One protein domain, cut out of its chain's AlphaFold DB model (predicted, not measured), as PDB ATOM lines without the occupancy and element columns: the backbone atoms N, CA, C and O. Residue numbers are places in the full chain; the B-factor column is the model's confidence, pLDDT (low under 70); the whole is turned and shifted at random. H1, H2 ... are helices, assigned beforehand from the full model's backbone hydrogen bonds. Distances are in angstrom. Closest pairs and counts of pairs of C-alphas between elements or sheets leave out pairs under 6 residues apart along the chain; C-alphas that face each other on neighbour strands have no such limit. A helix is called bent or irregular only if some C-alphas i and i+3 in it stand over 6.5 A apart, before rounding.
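This is residues 117 to 170 of the 170 residues of an uncharacterized protein of Candidatus Magnetoglobus multicellularis str. Araruama (UniProt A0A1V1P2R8). This is a drawn-out, winding string of four separate helices with no shared core: H4, the longest, is at one far end, H1 is at the other, and H2 and H3 come between them along the length. A long stretch with no named element, residues 134 to 145, winds between H2 and H3 near the mid-length of the string, and no helix touches another. The printed part has 54 residues with four named helices, H1, H2, H3 and H4 in that order along the chain, and no named strand, and the class is all helix. The whole is extended, with a radius of gyration of the C-alphas of 16.2 A, and its outline is a rod that spans 53 by 19 by 18 A along its three main axes.

Begin with H4, residues 155 to 167, the longest helix by residues. Look along it and you will find that residues 159 to 170, of which 159 to 167 belong to H4, stand free. So do residues 151 to 157, of which 155 to 157 belong to H4. Go back along the chain to H3, residues 146 to 150, which is joined to H4 by a tight link of 4 residues. H3 and H4 are apart, but only just, with their closest C-alphas 8.3 A from each other. Farther back is H2, residues 128 to 133, joined to H3 by a long link of 12 residues; H2 and H3 are apart, and so are H2 and H4. At the other end look for H1, residues 119 to 123, joined to H2 by a tight link of 4 residues. H1 and H2 are close but not clearly touching, with 1 pair of C-alphas within 8 A. That closest pair is Leu 123 and Val 131, whose C-alphas are 7.9 A apart, while the centres of the two helices are 13.4 A apart. H1 is apart from H3 and from H4. In the backbone atoms of H2, H3 and H4 every O i to N i+4 pair is within hydrogen-bond range; in H1 it is 0 of 1, with 2 of 2 O i to N i+3 pairs within range.

Find C-alpha 155, of Leu 155, at (-58.692, 54.421, -34.895); from there H4 runs through 13 residues to C-alpha 167, of Lys 167, at (-66.411, 37.710, -31.402), 18.7 A from first to last C-alpha. Over that run y falls from 54.421 to 37.710. H3 runs from Pro 146 to Leu 150, 5 residues and 6.8 A. H2 runs from Pro 128 to Lys 133, 6 residues and 8.7 A. For H1, find C-alpha 119, of Pro 119, at (-26.063, 53.619, -22.421); the helix ends 7.0 A away at C-alpha 123, of Leu 123. No helix is bent or irregular.

Look at the two ends of the printed part: the C-alphas of Leu 117 and Ile 170 are the two farthest apart, at 53.0 A. Residue 170 is the chain's last residue, and the printed part runs from 117 to 170 with no cut. Of the links, H2 to H3 is long, while H1 to H2 and H3 to H4 are tight. In the long link, residues 134 to 145, the C-alphas lie 4 to 14 A from the mean of all C-alphas. In the B-factor column you will find a mean pLDDT of the printed part of 86.2; H4 has a mean of 93, and residues 169 to 170 are under 70.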
ATOM      1  N   LEU A 117     -18.685  53.755 -21.562       82.62
ATOM      2  CA  LEU A 117     -19.695  54.554 -22.268       82.62
ATOM      3  C   LEU A 117     -21.037  54.494 -21.538       82.62
ATOM      4  O   LEU A 117     -21.456  53.403 -21.109       82.62
ATOM      5  N   LYS A 118     -21.735  55.635 -21.454       85.25
ATOM      6  CA  LYS A 118     -23.127  55.671 -20.994       85.25
ATOM      7  C   LYS A 118     -24.023  54.909 -21.979       85.25
ATOM      8  O   LYS A 118     -23.671  54.805 -23.154       85.25
ATOM      9  N   PRO A 119     -25.155  54.338 -21.533       80.50
ATOM     10  CA  PRO A 119     -26.063  53.619 -22.421       80.50
ATOM     11  C   PRO A 119     -26.497  54.430 -23.648       80.50
ATOM     12  O   PRO A 119     -26.562  53.854 -24.731       80.50
ATOM     13  N   GLU A 120     -26.725  55.742 -23.507       79.69
ATOM     14  CA  GLU A 120     -27.123  56.596 -24.634       79.69
ATOM     15  C   GLU A 120     -26.006  56.715 -25.684       79.69
ATOM     16  O   GLU A 120     -26.252  56.545 -26.878       79.69
ATOM     17  N   ASP A 121     -24.759  56.906 -25.243       85.19
ATOM     18  CA  ASP A 121     -23.593  57.057 -26.125       85.19
ATOM     19  C   ASP A 121     -23.311  55.789 -26.946       85.19
ATOM     20  O   ASP A 121     -22.785  55.858 -28.054       85.19
ATOM     21  N   ARG A 122     -23.684  54.610 -26.430       82.75
ATOM     22  CA  ARG A 122     -23.513  53.328 -27.139       82.75
ATOM     23  C   ARG A 122     -24.444  53.179 -28.338       82.75
ATOM     24  O   ARG A 122     -24.164  52.366 -29.216       82.75
ATOM     25  N   LEU A 123     -25.560  53.903 -28.335       83.19
ATOM     26  CA  LEU A 123     -26.548  53.892 -29.411       83.19
ATOM     27  C   LEU A 123     -26.346  55.057 -30.386       83.19
ATOM     28  O   LEU A 123     -26.974  55.087 -31.443       83.19
ATOM     29  N   HIS A 124     -25.467  56.006 -30.054       81.81
ATOM     30  CA  HIS A 124     -25.196  57.167 -30.886       81.81
ATOM     31  C   HIS A 124     -24.669  56.745 -32.268       81.81
ATOM     32  O   HIS A 124     -23.716  55.976 -32.386       81.81
ATOM     33  N   GLY A 125     -25.297  57.257 -33.330       82.06
ATOM     34  CA  GLY A 125     -24.972  56.910 -34.718       82.06
ATOM     35  C   GLY A 125     -25.618  55.618 -35.238       82.06
ATOM     36  O   GLY A 125     -25.503  55.337 -36.430       82.06
ATOM     37  N   LEU A 126     -26.332  54.855 -34.400       85.62
ATOM     38  CA  LEU A 126     -27.177  53.754 -34.867       85.62
ATOM     39  C   LEU A 126     -28.538  54.283 -35.321       85.62
ATOM     40  O   LEU A 126     -29.139  55.143 -34.678       85.62
ATOM     41  N   LYS A 127     -29.058  53.725 -36.418       87.19
ATOM     42  CA  LYS A 127     -30.439  53.979 -36.832       87.19
ATOM     43  C   LYS A 127     -31.400  53.287 -35.857       87.19
ATOM     44  O   LYS A 127     -31.169  52.113 -35.540       87.19
ATOM     45  N   PRO A 128     -32.483  53.950 -35.406       83.31
ATOM     46  CA  PRO A 128     -33.456  53.344 -34.500       83.31
ATOM     47  C   PRO A 128     -33.970  51.986 -34.991       83.31
ATOM     48  O   PRO A 128     -34.091  51.051 -34.202       83.31
ATOM     49  N   GLU A 129     -34.196  51.828 -36.297       84.06
ATOM     50  CA  GLU A 129     -34.702  50.585 -36.889       84.06
ATOM     51  C   GLU A 129     -33.750  49.404 -36.673       84.06
ATOM     52  O   GLU A 129     -34.199  48.281 -36.434       84.06
ATOM     53  N   ASP A 130     -32.439  49.636 -36.738       86.25
ATOM     54  CA  ASP A 130     -31.433  48.584 -36.584       86.25
ATOM     55  C   ASP A 130     -31.288  48.151 -35.122       86.25
ATOM     56  O   ASP A 130     -31.078  46.968 -34.843       86.25
ATOM     57  N   VAL A 131     -31.512  49.076 -34.186       84.69
ATOM     58  CA  VAL A 131     -31.613  48.777 -32.753       84.69
ATOM     59  C   VAL A 131     -32.895  47.989 -32.463       84.69
ATOM     60  O   VAL A 131     -32.842  46.928 -31.840       84.69
ATOM     61  N   PHE A 132     -34.048  48.433 -32.976       83.12
ATOM     62  CA  PHE A 132     -35.339  47.765 -32.764       83.12
ATOM     63  C   PHE A 132     -35.384  46.339 -33.329       83.12
ATOM     64  O   PHE A 132     -36.016  45.464 -32.731       83.12
ATOM     65  N   LYS A 133     -34.701  46.069 -34.451       84.88
ATOM     66  CA  LYS A 133     -34.618  44.723 -35.047       84.88
ATOM     67  C   LYS A 133     -34.005  43.680 -34.109       84.88
ATOM     68  O   LYS A 133     -34.395  42.520 -34.199       84.88
ATOM     69  N   GLN A 134     -33.109  44.081 -33.203       85.50
ATOM     70  CA  GLN A 134     -32.461  43.183 -32.236       85.50
ATOM     71  C   GLN A 134     -33.427  42.697 -31.139       85.50
ATOM     72  O   GLN A 134     -33.206  41.649 -30.533       85.50
ATOM     73  N   PHE A 135     -34.519  43.426 -30.886       85.81
ATOM     74  CA  PHE A 135     -35.532  43.045 -29.904       85.81
ATOM     75  C   PHE A 135     -36.608  42.148 -30.525       85.81
ATOM     76  O   PHE A 135     -37.081  42.387 -31.647       85.81
ATOM     77  N   LYS A 136     -37.069  41.145 -29.760       87.00
ATOM     78  CA  LYS A 136     -38.252  40.346 -30.120       87.00
ATOM     79  C   LYS A 136     -39.463  41.268 -30.234       87.00
ATOM     80  O   LYS A 136     -39.627  42.170 -29.418       87.00
ATOM     81  N   THR A 137     -40.356  41.007 -31.188       82.25
ATOM     82  CA  THR A 137     -41.513  41.873 -31.493       82.25
ATOM     83  C   THR A 137     -42.345  42.236 -30.261       82.25
ATOM     84  O   THR A 137     -42.741  43.385 -30.110       82.25
ATOM     85  N   LYS A 138     -42.555  41.275 -29.354       82.44
ATOM     86  CA  LYS A 138     -43.310  41.469 -28.105       82.44
ATOM     87  C   LYS A 138     -42.642  42.416 -27.095       82.44
ATOM     88  O   LYS A 138     -43.344  43.028 -26.300       82.44
ATOM     89  N   ASP A 139     -41.321  42.551 -27.152       86.06
ATOM     90  CA  ASP A 139     -40.533  43.305 -26.174       86.06
ATOM     91  C   ASP A 139     -40.251  44.740 -26.673       86.06
ATOM     92  O   ASP A 139     -39.920  45.618 -25.886       86.06
ATOM     93  N   ARG A 140     -40.452  45.023 -27.974       84.62
ATOM     94  CA  ARG A 140     -40.186  46.342 -28.594       84.62
ATOM     95  C   ARG A 140     -41.002  47.488 -28.002       84.62
ATOM     96  O   ARG A 140     -40.546  48.621 -28.004       84.62
ATOM     97  N   LEU A 141     -42.212  47.201 -27.529       85.31
ATOM     98  CA  LEU A 141     -43.111  48.199 -26.939       85.31
ATOM     99  C   LEU A 141     -43.102  48.155 -25.403       85.31
ATOM    100  O   LEU A 141     -43.883  48.850 -24.750       85.31
ATOM    101  N   GLN A 142     -42.260  47.307 -24.807       83.00
ATOM    102  CA  GLN A 142     -42.181  47.151 -23.363       83.00
ATOM    103  C   GLN A 142     -41.629  48.436 -22.727       83.00
ATOM    104  O   GLN A 142     -40.664  49.013 -23.213       83.00
ATOM    105  N   GLY A 143     -42.272  48.910 -21.656       83.31
ATOM    106  CA  GLY A 143     -41.935  50.183 -21.002       83.31
ATOM    107  C   GLY A 143     -42.684  51.410 -21.538       83.31
ATOM    108  O   GLY A 143     -42.765  52.405 -20.827       83.31
ATOM    109  N   LEU A 144     -43.309  51.331 -22.721       87.69
ATOM    110  CA  LEU A 144     -44.239  52.368 -23.187       87.69
ATOM    111  C   LEU A 144     -45.575  52.268 -22.449       87.69
ATOM    112  O   LEU A 144     -46.061  51.147 -22.217       87.69
ATOM    113  N   LYS A 145     -46.186  53.421 -22.146       91.38
ATOM    114  CA  LYS A 145     -47.559  53.481 -21.637       91.38
ATOM    115  C   LYS A 145     -48.536  52.972 -22.707       91.38
ATOM    116  O   LYS A 145     -48.226  53.066 -23.896       91.38
ATOM    117  N   PRO A 146     -49.692  52.399 -22.329       86.62
ATOM    118  CA  PRO A 146     -50.663  51.877 -23.291       86.62
ATOM    119  C   PRO A 146     -51.074  52.886 -24.371       86.62
ATOM    120  O   PRO A 146     -51.202  52.504 -25.530       86.62
ATOM    121  N   GLU A 147     -51.218  54.160 -24.012       87.88
ATOM    122  CA  GLU A 147     -51.617  55.235 -24.923       87.88
ATOM    123  C   GLU A 147     -50.540  55.489 -25.988       87.88
ATOM    124  O   GLU A 147     -50.843  55.553 -27.179       87.88
ATOM    125  N   ASP A 148     -49.268  55.522 -25.581       89.62
ATOM    126  CA  ASP A 148     -48.126  55.738 -26.480       89.62
ATOM    127  C   ASP A 148     -47.969  54.605 -27.504       89.62
ATOM    128  O   ASP A 148     -47.481  54.824 -28.610       89.62
ATOM    129  N   ARG A 149     -48.403  53.385 -27.160       87.69
ATOM    130  CA  ARG A 149     -48.372  52.228 -28.075       87.69
ATOM    131  C   ARG A 149     -49.424  52.304 -29.173       87.69
ATOM    132  O   ARG A 149     -49.269  51.649 -30.200       87.69
ATOM    133  N   LEU A 150     -50.514  53.019 -28.914       88.50
ATOM    134  CA  LEU A 150     -51.609  53.215 -29.861       88.50
ATOM    135  C   LEU A 150     -51.428  54.496 -30.679       88.50
ATOM    136  O   LEU A 150     -52.071  54.659 -31.713       88.50
ATOM    137  N   ASN A 151     -50.545  55.388 -30.232       87.06
ATOM    138  CA  ASN A 151     -50.256  56.637 -30.911       87.06
ATOM    139  C   ASN A 151     -49.722  56.379 -32.335       87.06
ATOM    140  O   ASN A 151     -48.790  55.602 -32.534       87.06
ATOM    141  N   GLY A 152     -50.340  57.017 -33.333       85.31
ATOM    142  CA  GLY A 152     -50.024  56.823 -34.753       85.31
ATOM    143  C   GLY A 152     -50.725  55.641 -35.438       85.31
ATOM    144  O   GLY A 152     -50.555  55.470 -36.645       85.31
ATOM    145  N   LEU A 153     -51.530  54.842 -34.724       91.56
ATOM    146  CA  LEU A 153     -52.432  53.868 -35.347       91.56
ATOM    147  C   LEU A 153     -53.766  54.529 -35.718       91.56
ATOM    148  O   LEU A 153     -54.315  55.320 -34.954       91.56
ATOM    149  N   ASP A 154     -54.316  54.158 -36.873       94.00
ATOM    150  CA  ASP A 154     -55.665  54.570 -37.269       94.00
ATOM    151  C   ASP A 154     -56.706  53.961 -36.312       94.00
ATOM    152  O   ASP A 154     -56.730  52.745 -36.083       94.00
ATOM    153  N   LEU A 155     -57.591  54.810 -35.778       91.81
ATOM    154  CA  LEU A 155     -58.692  54.421 -34.895       91.81
ATOM    155  C   LEU A 155     -59.532  53.294 -35.499       91.81
ATOM    156  O   LEU A 155     -59.877  52.339 -34.801       91.81
ATOM    157  N   LYS A 156     -59.770  53.332 -36.814       93.69
ATOM    158  CA  LYS A 156     -60.567  52.314 -37.505       93.69
ATOM    159  C   LYS A 156     -59.921  50.925 -37.442       93.69
ATOM    160  O   LYS A 156     -60.612  49.909 -37.375       93.69
ATOM    161  N   ILE A 157     -58.587  50.848 -37.444       93.62
ATOM    162  CA  ILE A 157     -57.849  49.582 -37.295       93.62
ATOM    163  C   ILE A 157     -58.031  49.028 -35.879       93.62
ATOM    164  O   ILE A 157     -58.251  47.823 -35.712       93.62
ATOM    165  N   ILE A 158     -57.967  49.900 -34.870       92.75
ATOM    166  CA  ILE A 158     -58.136  49.532 -33.461       92.75
ATOM    167  C   ILE A 158     -59.554  48.994 -33.222       92.75
ATOM    168  O   ILE A 158     -59.709  47.908 -32.660       92.75
ATOM    169  N   GLU A 159     -60.578  49.701 -33.699       93.69
ATOM    170  CA  GLU A 159     -61.985  49.294 -33.589       93.69
ATOM    171  C   GLU A 159     -62.230  47.918 -34.225       93.69
ATOM    172  O   GLU A 159     -62.725  47.002 -33.562       93.69
ATOM    173  N   ASN A 160     -61.770  47.722 -35.465       94.38
ATOM    174  CA  ASN A 160     -61.877  46.445 -36.173       94.38
ATOM    175  C   ASN A 160     -61.201  45.284 -35.415       94.38
ATOM    176  O   ASN A 160     -61.697  44.151 -35.407       94.38
ATOM    177  N   TYR A 161     -60.047  45.534 -34.786       92.50
ATOM    178  CA  TYR A 161     -59.362  44.529 -33.973       92.50
ATOM    179  C   TYR A 161     -60.174  44.163 -32.721       92.50
ATOM    180  O   TYR A 161     -60.321  42.977 -32.411       92.50
ATOM    181  N   LEU A 162     -60.741  45.155 -32.029       93.06
ATOM    182  CA  LEU A 162     -61.574  44.941 -30.843       93.06
ATOM    183  C   LEU A 162     -62.842  44.144 -31.169       93.06
ATOM    184  O   LEU A 162     -63.186  43.223 -30.423       93.06
ATOM    185  N   GLU A 163     -63.502  44.426 -32.294       93.94
ATOM    186  CA  GLU A 163     -64.658  43.649 -32.753       93.94
ATOM    187  C   GLU A 163     -64.311  42.174 -32.988       93.94
ATOM    188  O   GLU A 163     -65.030  41.283 -32.526       93.94
ATOM    189  N   LYS A 164     -63.180  41.893 -33.653       93.81
ATOM    190  CA  LYS A 164     -62.693  40.516 -33.855       93.81
ATOM    191  C   LYS A 164     -62.420  39.800 -32.531       93.81
ATOM    192  O   LYS A 164     -62.742  38.620 -32.404       93.81
ATOM    193  N   GLN A 165     -61.835  40.487 -31.551       92.31
ATOM    194  CA  GLN A 165     -61.541  39.902 -30.237       92.31
ATOM    195  C   GLN A 165     -62.810  39.624 -29.424       92.31
ATOM    196  O   GLN A 165     -62.893  38.588 -28.768       92.31
ATOM    197  N   ARG A 166     -63.816  40.506 -29.492       91.62
ATOM    198  CA  ARG A 166     -65.118  40.294 -28.839       91.62
ATOM    199  C   ARG A 166     -65.840  39.070 -29.404       91.62
ATOM    200  O   ARG A 166     -66.327  38.261 -28.627       91.62
ATOM    201  N   LYS A 167     -65.822  38.885 -30.730       87.06
ATOM    202  CA  LYS A 167     -66.411  37.710 -31.402       87.06
ATOM    203  C   LYS A 167     -65.705  36.388 -31.081       87.06
ATOM    204  O   LYS A 167     -66.333  35.349 -31.165       87.06
ATOM    205  N   LYS A 168     -64.416  36.418 -30.726       84.12
ATOM    206  CA  LYS A 168     -63.636  35.228 -30.331       84.12
ATOM    207  C   LYS A 168     -63.871  34.766 -28.889       84.12
ATOM    208  O   LYS A 168     -63.402  33.692 -28.529       84.12
ATOM    209  N   LYS A 169     -64.485  35.606 -28.051       68.25
ATOM    210  CA  LYS A 169     -64.773  35.309 -26.639       68.25
ATOM    211  C   LYS A 169     -66.190  34.764 -26.408       68.25
ATOM    212  O   LYS A 169     -66.517  34.470 -25.263       68.25
ATOM    213  N   ILE A 170     -66.995  34.685 -27.465       53.19
ATOM    214  CA  ILE A 170     -68.332  34.078 -27.510       53.19
ATOM    215  C   ILE A 170     -68.170  32.711 -28.169       53.19
ATOM    216  O   ILE A 170     -68.793  31.754 -27.672       53.19
TER     217      ILE A 170